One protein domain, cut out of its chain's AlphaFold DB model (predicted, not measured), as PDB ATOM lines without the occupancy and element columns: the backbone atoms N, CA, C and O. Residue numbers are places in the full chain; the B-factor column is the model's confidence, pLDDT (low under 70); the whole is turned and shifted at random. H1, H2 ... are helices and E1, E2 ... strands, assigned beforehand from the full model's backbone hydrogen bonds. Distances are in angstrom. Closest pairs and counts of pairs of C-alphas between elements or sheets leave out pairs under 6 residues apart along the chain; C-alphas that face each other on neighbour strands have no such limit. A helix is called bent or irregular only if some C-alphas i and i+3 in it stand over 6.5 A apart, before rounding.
ATOM      1  N   GLN A  20     -10.137 -43.927-133.428       72.94
ATOM      2  CA  GLN A  20     -11.429 -43.396-132.983       72.94
ATOM      3  C   GLN A  20     -12.624 -44.311-133.296       72.94
ATOM      4  O   GLN A  20     -13.531 -44.430-132.476       72.94
ATOM      5  N   ASN A  21     -12.604 -45.024-134.433       79.56
ATOM      6  CA  ASN A  21     -13.701 -45.902-134.855       79.56
ATOM      7  C   ASN A  21     -13.857 -47.111-133.922       79.56
ATOM      8  O   ASN A  21     -14.912 -47.738-133.891       79.56
ATOM      9  N   ARG A  22     -12.803 -47.448-133.167       79.50
ATOM     10  CA  ARG A  22     -12.802 -48.523-132.170       79.50
ATOM     11  C   ARG A  22     -12.929 -47.982-130.748       79.50
ATOM     12  O   ARG A  22     -13.644 -48.579-129.949       79.50
ATOM     13  N   LEU A  23     -12.274 -46.860-130.443       78.44
ATOM     14  CA  LEU A  23     -12.294 -46.261-129.107       78.44
ATOM     15  C   LEU A  23     -13.648 -45.653-128.754       78.44
ATOM     16  O   LEU A  23     -14.157 -45.932-127.675       78.44
ATOM     17  N   ILE A  24     -14.252 -44.864-129.649       84.25
ATOM     18  CA  ILE A  24     -15.496 -44.143-129.341       84.25
ATOM     19  C   ILE A  24     -16.623 -45.115-128.961       84.25
ATOM     20  O   ILE A  24     -17.220 -44.915-127.906       84.25
ATOM     21  N   PRO A  25     -16.898 -46.201-129.716       88.31
ATOM     22  CA  PRO A  25     -17.930 -47.154-129.311       88.31
ATOM     23  C   PRO A  25     -17.648 -47.829-127.965       88.31
ATOM     24  O   PRO A  25     -18.589 -48.159-127.252       88.31
ATOM     25  N   GLY A  26     -16.374 -48.052-127.619       86.75
ATOM     26  CA  GLY A  26     -15.981 -48.585-126.313       86.75
ATOM     27  C   GLY A  26     -16.264 -47.592-125.189       86.75
ATOM     28  O   GLY A  26     -16.945 -47.938-124.232       86.75
ATOM     29  N   LEU A  27     -15.833 -46.341-125.354       84.50
ATOM     30  CA  LEU A  27     -16.067 -45.265-124.389       84.50
ATOM     31  C   LEU A  27     -17.566 -45.019-124.167       84.50
ATOM     32  O   LEU A  27     -18.007 -44.905-123.030       84.50
ATOM     33  N   VAL A  28     -18.375 -45.025-125.229       89.06
ATOM     34  CA  VAL A  28     -19.835 -44.865-125.109       89.06
ATOM     35  C   VAL A  28     -20.464 -45.984-124.269       89.06
ATOM     36  O   VAL A  28     -21.331 -45.716-123.444       89.06
ATOM     37  N   ARG A  29     -20.009 -47.238-124.414       91.38
ATOM     38  CA  ARG A  29     -20.488 -48.352-123.567       91.38
ATOM     39  C   ARG A  29     -20.088 -48.196-122.100       91.38
ATOM     40  O   ARG A  29     -20.818 -48.658-121.232       91.38
ATOM     41  N   GLU A  30     -18.966 -47.535-121.839       87.56
ATOM     42  CA  GLU A  30     -18.462 -47.213-120.497       87.56
ATOM     43  C   GLU A  30     -19.114 -45.951-119.892       87.56
ATOM     44  O   GLU A  30     -18.689 -45.474-118.835       87.56
ATOM     45  N   GLY A  31     -20.145 -45.403-120.548       89.94
ATOM     46  CA  GLY A  31     -20.922 -44.262-120.063       89.94
ATOM     47  C   GLY A  31     -20.327 -42.897-120.403       89.94
ATOM     48  O   GLY A  31     -20.675 -41.917-119.752       89.94
ATOM     49  N   PHE A  32     -19.422 -42.822-121.384       91.56
ATOM     50  CA  PHE A  32     -18.961 -41.538-121.905       91.56
ATOM     51  C   PHE A  32     -19.953 -40.952-122.912       91.56
ATOM     52  O   PHE A  32     -20.485 -41.651-123.777       91.56
ATOM     53  N   GLU A  33     -20.104 -39.638-122.867       91.75
ATOM     54  CA  GLU A  33     -20.934 -38.841-123.757       91.75
ATOM     55  C   GLU A  33     -20.063 -37.848-124.530       91.75
ATOM     56  O   GLU A  33     -19.022 -37.403-124.047       91.75
ATOM     57  N   THR A  34     -20.449 -37.511-125.765       89.00
ATOM     58  CA  THR A  34     -19.715 -36.496-126.538       89.00
ATOM     59  C   THR A  34     -20.081 -35.118-126.010       89.00
ATOM     60  O   THR A  34     -21.231 -34.710-126.132       89.00
ATOM     61  N   LEU A  35     -19.093 -34.397-125.484       86.00
ATOM     62  CA  LEU A  35     -19.263 -33.010-125.064       86.00
ATOM     63  C   LEU A  35     -19.242 -32.078-126.278       86.00
ATOM     64  O   LEU A  35     -20.146 -31.273-126.476       86.00
ATOM     65  N   THR A  36     -18.200 -32.187-127.104       82.62
ATOM     66  CA  THR A  36     -18.072 -31.384-128.322       82.62
ATOM     67  C   THR A  36     -17.179 -32.058-129.357       82.62
ATOM     68  O   THR A  36     -16.341 -32.908-129.037       82.62
ATOM     69  N   GLU A  37     -17.364 -31.675-130.614       84.88
ATOM     70  CA  GLU A  37     -16.565 -32.117-131.749       84.88
ATOM     71  C   GLU A  37     -16.207 -30.904-132.609       84.88
ATOM     72  O   GLU A  37     -17.070 -30.111-132.983       84.88
ATOM     73  N   ILE A  38     -14.923 -30.760-132.923       81.94
ATOM     74  CA  ILE A  38     -14.367 -29.630-133.659       81.94
ATOM     75  C   ILE A  38     -13.655 -30.183-134.875       81.94
ATOM     76  O   ILE A  38     -12.843 -31.101-134.770       81.94
ATOM     77  N   ARG A  39     -13.952 -29.593-136.027       82.56
ATOM     78  CA  ARG A  39     -13.320 -29.922-137.299       82.56
ATOM     79  C   ARG A  39     -12.675 -28.665-137.866       82.56
ATOM     80  O   ARG A  39     -13.342 -27.633-137.959       82.56
ATOM     81  N   SER A  40     -11.397 -28.736-138.222       71.81
ATOM     82  CA  SER A  40     -10.668 -27.646-138.881       71.81
ATOM     83  C   SER A  40      -9.613 -28.220-139.801       71.81
ATOM     84  O   SER A  40      -8.811 -29.006-139.338       71.81
ATOM     85  N   ASP A  41      -9.605 -27.824-141.071       72.12
ATOM     86  CA  ASP A  41      -8.467 -28.046-141.980       72.12
ATOM     87  C   ASP A  41      -7.961 -29.501-142.087       72.12
ATOM     88  O   ASP A  41      -6.795 -29.737-142.357       72.12
ATOM     89  N   GLY A  42      -8.854 -30.485-141.919       69.81
ATOM     90  CA  GLY A  42      -8.509 -31.917-141.929       69.81
ATOM     91  C   GLY A  42      -8.352 -32.521-140.533       69.81
ATOM     92  O   GLY A  42      -8.561 -33.724-140.360       69.81
ATOM     93  N   ASP A  43      -8.145 -31.675-139.529       74.31
ATOM     94  CA  ASP A  43      -8.060 -32.063-138.134       74.31
ATOM     95  C   ASP A  43      -9.448 -32.241-137.506       74.31
ATOM     96  O   ASP A  43     -10.410 -31.505-137.768       74.31
ATOM     97  N   LEU A  44      -9.545 -33.244-136.639       80.88
ATOM     98  CA  LEU A  44     -10.728 -33.597-135.869       80.88
ATOM     99  C   LEU A  44     -10.353 -33.723-134.397       80.88
ATOM    100  O   LEU A  44      -9.642 -34.654-134.018       80.88
ATOM    101  N   ILE A  45     -10.917 -32.850-133.568       82.88
ATOM    102  CA  ILE A  45     -10.818 -32.925-132.112       82.88
ATOM    103  C   ILE A  45     -12.184 -33.306-131.552       82.88
ATOM    104  O   ILE A  45     -13.175 -32.618-131.790       82.88
ATOM    105  N   LYS A  46     -12.250 -34.391-130.785       85.94
ATOM    106  CA  LYS A  46     -13.472 -34.852-130.126       85.94
ATOM    107  C   LYS A  46     -13.257 -34.965-128.630       85.94
ATOM    108  O   LYS A  46     -12.378 -35.703-128.195       85.94
ATOM    109  N   PHE A  47     -14.092 -34.276-127.861       85.81
ATOM    110  CA  PHE A  47     -14.109 -34.362-126.408       85.81
ATOM    111  C   PHE A  47     -15.264 -35.249-125.961       85.81
ATOM    112  O   PHE A  47     -16.415 -35.042-126.355       85.81
ATOM    113  N   LEU A  48     -14.948 -36.230-125.129       88.62
ATOM    114  CA  LEU A  48     -15.900 -37.103-124.470       88.62
ATOM    115  C   LEU A  48     -15.759 -36.937-122.963       88.62
ATOM    116  O   LEU A  48     -14.644 -36.899-122.453       88.62
ATOM    117  N   ILE A  49     -16.876 -36.868-122.256       89.56
ATOM    118  CA  ILE A  49     -16.906 -36.784-120.798       89.56
ATOM    119  C   ILE A  49     -17.661 -37.965-120.222       89.56
ATOM    120  O   ILE A  49     -18.548 -38.507-120.870       89.56
ATOM    121  N   ARG A  50     -17.339 -38.342-118.994       89.81
ATOM    122  CA  ARG A  50     -18.197 -39.204-118.185       89.81
ATOM    123  C   ARG A  50     -18.624 -38.431-116.955       89.81
ATOM    124  O   ARG A  50     -17.786 -37.832-116.283       89.81
ATOM    125  N   GLU A  51     -19.918 -38.450-116.667       88.75
ATOM    126  CA  GLU A  51     -20.481 -37.751-115.519       88.75
ATOM    127  C   GLU A  51     -21.027 -38.715-114.469       88.75
ATOM    128  O   GLU A  51     -21.621 -39.754-114.766       88.75
ATOM    129  N   LYS A  52     -20.869 -38.343-113.198       86.94
ATOM    130  CA  LYS A  52     -21.467 -39.050-112.067       86.94
ATOM    131  C   LYS A  52     -21.974 -38.049-111.043       86.94
ATOM    132  O   LYS A  52     -21.204 -37.292-110.456       86.94
ATOM    133  N   LYS A  53     -23.286 -38.081-110.782       86.94
ATOM    134  CA  LYS A  53     -23.957 -37.184-109.821       86.94
ATOM    135  C   LYS A  53     -23.673 -35.694-110.100       86.94
ATOM    136  O   LYS A  53     -23.417 -34.938-109.167       86.94
ATOM    137  N   GLY A  54     -23.682 -35.298-111.376       81.94
ATOM    138  CA  GLY A  54     -23.476 -33.909-111.807       81.94
ATOM    139  C   GLY A  54     -22.029 -33.411-111.761       81.94
ATOM    140  O   GLY A  54     -21.808 -32.208-111.826       81.94
ATOM    141  N   ASN A  55     -21.048 -34.310-111.618       81.25
ATOM    142  CA  ASN A  55     -19.630 -33.975-111.757       81.25
ATOM    143  C   ASN A  55     -19.028 -34.772-112.908       81.25
ATOM    144  O   ASN A  55     -19.315 -35.964-113.043       81.25
ATOM    145  N   ILE A  56     -18.156 -34.128-113.674       84.00
ATOM    146  CA  ILE A  56     -17.353 -34.769-114.709       84.00
ATOM    147  C   ILE A  56     -16.252 -35.550-113.999       84.00
ATOM    148  O   ILE A  56     -15.396 -34.965-113.329       84.00
ATOM    149  N   THR A  57     -16.304 -36.875-114.110       87.00
ATOM    150  CA  THR A  57     -15.306 -37.770-113.520       87.00
ATOM    151  C   THR A  57     -14.152 -38.047-114.469       87.00
ATOM    152  O   THR A  57     -13.034 -38.310-114.035       87.00
ATOM    153  N   ASP A  58     -14.412 -37.956-115.772       84.81
ATOM    154  CA  ASP A  58     -13.435 -38.262-116.805       84.81
ATOM    155  C   ASP A  58     -13.615 -37.327-118.000       84.81
ATOM    156  O   ASP A  58     -14.745 -37.039-118.398       84.81
ATOM    157  N   LEU A  59     -12.505 -36.906-118.602       84.81
ATOM    158  CA  LEU A  59     -12.450 -36.209-119.885       84.81
ATOM    159  C   LEU A  59     -11.486 -36.955-120.807       84.81
ATOM    160  O   LEU A  59     -10.319 -37.151-120.477       84.81
ATOM    161  N   VAL A  60     -11.958 -37.334-121.989       84.50
ATOM    162  CA  VAL A  60     -11.151 -37.921-123.058       84.50
ATOM    163  C   VAL A  60     -11.179 -36.986-124.258       84.50
ATOM    164  O   VAL A  60     -12.244 -36.704-124.798       84.50
ATOM    165  N   ALA A  61     -10.016 -36.526-124.705       83.19
ATOM    166  CA  ALA A  61      -9.860 -35.802-125.959       83.19
ATOM    167  C   ALA A  61      -9.184 -36.706-126.991       83.19
ATOM    168  O   ALA A  61      -8.115 -37.261-126.742       83.19
ATOM    169  N   ILE A  62      -9.806 -36.855-128.155       82.88
ATOM    170  CA  ILE A  62      -9.246 -37.555-129.309       82.88
ATOM    171  C   ILE A  62      -8.947 -36.500-130.359       82.88
ATOM    172  O   ILE A  62      -9.863 -35.844-130.845       82.88
ATOM    173  N   ILE A  63      -7.678 -36.342-130.703       80.56
ATOM    174  CA  ILE A  63      -7.194 -35.395-131.703       80.56
ATOM    175  C   ILE A  63      -6.691 -36.226-132.871       80.56
ATOM    176  O   ILE A  63      -5.855 -37.104-132.691       80.56
ATOM    177  N   ASN A  64      -7.199 -35.979-134.064       78.19
ATOM    178  CA  ASN A  64      -6.649 -36.534-135.287       78.19
ATOM    179  C   ASN A  64      -6.229 -35.371-136.148       78.19
ATOM    180  O   ASN A  64      -7.054 -34.496-136.381       78.19
ATOM    181  N   GLY A  65      -5.005 -35.414-136.637       72.19
ATOM    182  CA  GLY A  65      -4.572 -34.544-137.706       72.19
ATOM    183  C   GLY A  65      -3.797 -35.296-138.766       72.19
ATOM    184  O   GLY A  65      -3.692 -36.532-138.738       72.19
ATOM    185  N   ASP A  66      -3.254 -34.538-139.707       67.88
ATOM    186  CA  ASP A  66      -2.522 -35.094-140.842       67.88
ATOM    187  C   ASP A  66      -1.290 -35.901-140.405       67.88
ATOM    188  O   ASP A  66      -1.013 -36.963-140.966       67.88
ATOM    189  N   ASP A  67      -0.616 -35.500-139.330       66.88
ATOM    190  CA  ASP A  67       0.581 -36.189-138.836       66.88
ATOM    191  C   ASP A  67       0.280 -37.379-137.908       66.88
ATOM    192  O   ASP A  67       1.180 -38.141-137.547       66.88
ATOM    193  N   GLY A  68      -0.991 -37.609-137.559       67.94
ATOM    194  CA  GLY A  68      -1.407 -38.754-136.753       67.94
ATOM    195  C   GLY A  68      -2.519 -38.449-135.760       67.94
ATOM    196  O   GLY A  68      -3.147 -37.394-135.777       67.94
ATOM    197  N   SER A  69      -2.776 -39.416-134.883       73.06
ATOM    198  CA  SER A  69      -3.827 -39.323-133.878       73.06
ATOM    199  C   SER A  69      -3.228 -39.347-132.469       73.06
ATOM    200  O   SER A  69      -2.318 -40.126-132.173       73.06
ATOM    201  N   MET A  70      -3.768 -38.515-131.587       75.50
ATOM    202  CA  MET A  70      -3.417 -38.396-130.177       75.50
ATOM    203  C   MET A  70      -4.668 -38.592-129.321       75.50
ATOM    204  O   MET A  70      -5.759 -38.144-129.670       75.50
ATOM    205  N   VAL A  71      -4.506 -39.268-128.185       75.62
ATOM    206  CA  VAL A  71      -5.563 -39.429-127.184       75.62
ATOM    207  C   VAL A  71      -5.051 -38.900-125.856       75.62
ATOM    208  O   VAL A  71      -3.985 -39.304-125.396       75.62
ATOM    209  N   ILE A  72      -5.825 -38.012-125.246       76.62
ATOM    210  CA  ILE A  72      -5.587 -37.464-123.914       76.62
ATOM    211  C   ILE A  72      -6.729 -37.954-123.032       76.62
ATOM    212  O   ILE A  72      -7.890 -37.803-123.400       76.62
ATOM    213  N   ALA A  73      -6.407 -38.542-121.884       76.44
ATOM    214  CA  ALA A  73      -7.387 -38.958-120.890       76.44
ATOM    215  C   ALA A  73      -7.050 -38.309-119.548       76.44
ATOM    216  O   ALA A  73      -5.903 -38.344-119.104       76.44
ATOM    217  N   LEU A  74      -8.054 -37.710-118.922       78.38
ATOM    218  CA  LEU A  74      -7.979 -37.084-117.613       78.38
ATOM    219  C   LEU A  74      -9.052 -37.701-116.727       78.38
ATOM    220  O   LEU A  74     -10.219 -37.727-117.106       78.38
ATOM    221  N   GLU A  75      -8.658 -38.138-115.541       77.25
ATOM    222  CA  GLU A  75      -9.565 -38.590-114.488       77.25
ATOM    223  C   GLU A  75      -9.535 -37.573-113.343       77.25
ATOM    224  O   GLU A  75      -8.477 -37.035-112.996       77.25
ATOM    225  N   GLY A  76     -10.691 -37.271-112.759       75.88
ATOM    226  CA  GLY A  76     -10.783 -36.335-111.647       75.88
ATOM    227  C   GLY A  76     -12.214 -36.053-111.212       75.88
ATOM    228  O   GLY A  76     -13.101 -36.876-111.365       75.88
ATOM    229  N   SER A  77     -12.436 -34.893-110.602       76.06
ATOM    230  CA  SER A  77     -13.769 -34.428-110.209       76.06
ATOM    231  C   SER A  77     -13.891 -32.967-110.604       76.06
ATOM    232  O   SER A  77     -13.548 -32.080-109.821       76.06
ATOM    233  N   PHE A  78     -14.347 -32.732-111.827       74.75
ATOM    234  CA  PHE A  78     -14.428 -31.407-112.429       74.75
ATOM    235  C   PHE A  78     -15.885 -30.969-112.553       74.75
ATOM    236  O   PHE A  78     -16.778 -31.779-112.817       74.75
ATOM    237  N   ARG A  79     -16.138 -29.674-112.384       74.50
ATOM    238  CA  ARG A  79     -17.374 -29.049-112.862       74.50
ATOM    239  C   ARG A  79     -17.168 -28.594-114.302       74.50
ATOM    240  O   ARG A  79     -16.039 -28.353-114.717       74.50
ATOM    241  N   MET A  80     -18.254 -28.422-115.053       67.94
ATOM    242  CA  MET A  80     -18.177 -27.913-116.430       67.94
ATOM    243  C   MET A  80     -17.445 -26.560-116.503       67.94
ATOM    244  O   MET A  80     -16.593 -26.359-117.359       67.94
ATOM    245  N   GLU A  81     -17.688 -25.678-115.533       72.38
ATOM    246  CA  GLU A  81     -17.015 -24.375-115.393       72.38
ATOM    247  C   GLU A  81     -15.486 -24.492-115.220       72.38
ATOM    248  O   GLU A  81     -14.733 -23.573-115.553       72.38
ATOM    249  N   ASP A  82     -14.991 -25.623-114.700       67.94
ATOM    250  CA  ASP A  82     -13.551 -25.871-114.598       67.94
ATOM    251  C   ASP A  82     -12.940 -26.175-115.980       67.94
ATOM    252  O   ASP A  82     -11.759 -25.896-116.196       67.94
ATOM    253  N   LEU A  83     -13.735 -26.694-116.928       66.38
ATOM    254  CA  LEU A  83     -13.307 -26.953-118.307       66.38
ATOM    255  C   LEU A  83     -13.217 -25.675-119.152       66.38
ATOM    256  O   LEU A  83     -12.408 -25.628-120.076       66.38
ATOM    257  N   ASP A  84     -13.961 -24.618-118.812       65.00
ATOM    258  CA  ASP A  84     -13.862 -23.309-119.487       65.00
ATOM    259  C   ASP A  84     -12.457 -22.697-119.390       65.00
ATOM    260  O   ASP A  84     -12.036 -21.918-120.249       65.00
ATOM    261  N   ASN A  85     -11.732 -23.052-118.327       60.09
ATOM    262  CA  ASN A  85     -10.378 -22.586-118.048       60.09
ATOM    263  C   ASN A  85      -9.301 -23.586-118.481       60.09
ATOM    264  O   ASN A  85      -8.128 -23.404-118.142       60.09
ATOM    265  N   LEU A  86      -9.680 -24.655-119.185       60.47
ATOM    266  CA  LEU A  86      -8.712 -25.564-119.771       60.47
ATOM    267  C   LEU A  86      -7.948 -24.794-120.853       60.47
ATOM    268  O   LEU A  86      -8.555 -24.201-121.737       60.47
ATOM    269  N   ASP A  87      -6.624 -24.758-120.751       54.50
ATOM    270  CA  ASP A  87      -5.757 -24.112-121.735       54.50
ATOM    271  C   ASP A  87      -4.915 -25.210-122.375       54.50
ATOM    272  O   ASP A  87      -3.936 -25.685-121.795       54.50
ATOM    273  N   LEU A  88      -5.379 -25.700-123.526       55.03
ATOM    274  CA  LEU A  88      -4.620 -26.635-124.342       55.03
ATOM    275  C   LEU A  88      -3.938 -25.833-125.446       55.03
ATOM    276  O   LEU A  88      -4.619 -25.216-126.265       55.03
ATOM    277  N   ASP A  89      -2.608 -25.861-125.468       51.88
ATOM    278  CA  ASP A  89      -1.794 -25.310-126.558       51.88
ATOM    279  C   ASP A  89      -1.855 -26.262-127.764       51.88
ATOM    280  O   ASP A  89      -0.917 -26.996-128.073       51.88
ATOM    281  N   ILE A  90      -3.052 -26.367-128.344       52.69
ATOM    282  CA  ILE A  90      -3.385 -27.233-129.473       52.69
ATOM    283  C   ILE A  90      -4.082 -26.360-130.508       52.69
ATOM    284  O   ILE A  90      -5.071 -25.682-130.207       52.69
ATOM    285  N   GLU A  91      -3.571 -26.386-131.734       46.47
ATOM    286  CA  GLU A  91      -4.126 -25.636-132.853       46.47
ATOM    287  C   GLU A  91      -5.626 -25.964-133.018       46.47
ATOM    288  O   GLU A  91      -6.038 -27.122-133.058       46.47
ATOM    289  N   GLY A  92      -6.483 -24.935-132.994       44.94
ATOM    290  CA  GLY A  92      -7.946 -25.083-133.051       44.94
ATOM    291  C   GLY A  92      -8.690 -25.071-131.705       44.94
ATOM    292  O   GLY A  92      -9.914 -24.901-131.709       44.94
ATOM    293  N   PHE A  93      -8.003 -25.147-130.558       51.75
ATOM    294  CA  PHE A  93      -8.635 -25.094-129.229       51.75
ATOM    295  C   PHE A  93      -9.322 -23.744-128.927       51.75
ATOM    296  O   PHE A  93     -10.353 -23.690-128.252       51.75
ATOM    297  N   ASP A  94      -8.854 -22.646-129.528       53.94
ATOM    298  CA  ASP A  94      -9.487 -21.318-129.438       53.94
ATOM    299  C   ASP A  94     -10.947 -21.285-129.924       53.94
ATOM    300  O   ASP A  94     -11.721 -20.390-129.559       53.94
ATOM    301  N   LYS A  95     -11.357 -22.269-130.737       49.19
ATOM    302  CA  LYS A  95     -12.740 -22.413-131.212       49.19
ATOM    303  C   LYS A  95     -13.687 -22.900-130.101       49.19
ATOM    304  O   LYS A  95     -14.871 -22.576-130.147       49.19
ATOM    305  N   ILE A  96     -13.173 -23.562-129.057       50.84
ATOM    306  CA  ILE A  96     -13.942 -24.049-127.890       50.84
ATOM    307  C   ILE A  96     -14.364 -22.903-126.982       50.84
ATOM    308  O   ILE A  96     -15.539 -22.792-126.633       50.84
ATOM    309  N   LYS A  97     -13.433 -21.988-126.672       50.94
ATOM    310  CA  LYS A  97     -13.706 -20.796-125.846       50.94
ATOM    311  C   LYS A  97     -14.843 -19.936-126.423       50.94
ATOM    312  O   LYS A  97     -15.462 -19.163-125.695       50.94
TER     313      LYS A  97
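What this domain is: This is residues 20 to 97 of the 106 residues of the protein "DUF4252 domain-containing protein" of Saprospiraceae bacterium (UniProt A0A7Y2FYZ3). One twisted sheet of four strands forms a wall, with H1 running along one face. The stretch after E4, residues 79 to 97 with the short H2 and H3, folds back past the opposite side of the sheet and only grazes it. The printed part has 78 residues, with named elements in the order H1 E1 E2 E3 E4 H2 H3; the sheet's order is E1 - E2 - E3 - E4, antiparallel throughout, and the class is mixed, helices and strands. The whole is compact, with a radius of gyration of the C-alphas of 12.5 A, and flat, spanning 37 by 29 by 15 A.

How they stand to each other: H1, residues 20 to 29, is on the sheet of E1, residues 32 to 40, E2, residues 43 to 52, E3, residues 55 to 65, and E4, residues 68 to 78. Its height over the sheet is 9.0 A. H1 lies over E2 and E3 and runs along the strands, at 12 degrees to E2 on the local plane; together they make two layers, a helix on one face of a sheet. The closest C-alphas of H1 and E3 are those of Gln 20 and Ile 62, 7.2 A apart. The four strands form a meander, each strand the antiparallel neighbour of the one before. In the hairpin E1 and E2, N 38 and O 45 are within hydrogen-bond range at 2.8 A. In the hairpin E2 and E3, N 48 and O 60 are at 2.8 A, and in the hairpin E3 and E4, N 61 and O 72 are at 2.8 A. E1 and E4 are edge strands, apart from each other. E1 bends by 53 degrees at residue 35, and E4 by 61 degrees at residue 75. H2, residues 80 to 83, only grazes the sheet; its Met 80 and Ile 56 of E3 are the closest C-alphas of the two, 7.1 A apart. H3, residues 93 to 97, only grazes the sheet too. The O i to N i+4 pairs within range are 4 of 6 in H1 and 0 of 1 in H3, where 1 of 2 O i to N i+3 pairs is; H2 is too short for an i+4 pair.

Where its parts are: H1 begins at C-alpha 20, (-11.429, -43.396, -132.983), and is 14.0 A long; it is neither bent nor irregular, but only just, with C-alphas 21 and 24 6.1 A apart. E1 is 23.5 A long, E2 30.1 A, E3 30.0 A and E4 28.6 A, ending at C-alpha 78, (-14.428, -31.407, -112.429). H2 is 5.3 A long and H3 7.5 A, ending at C-alpha 97, (-13.706, -20.796, -125.846).

The domain as a whole: The two C-alphas farthest apart are those of Lys 53 and Asp 67, at 38.0 A. The printed part has no cut and no long link. Mean pLDDT of the printed part is 75.7, with residue 42, residues 66 to 68, residue 80 and residues 82 to 97 under 70.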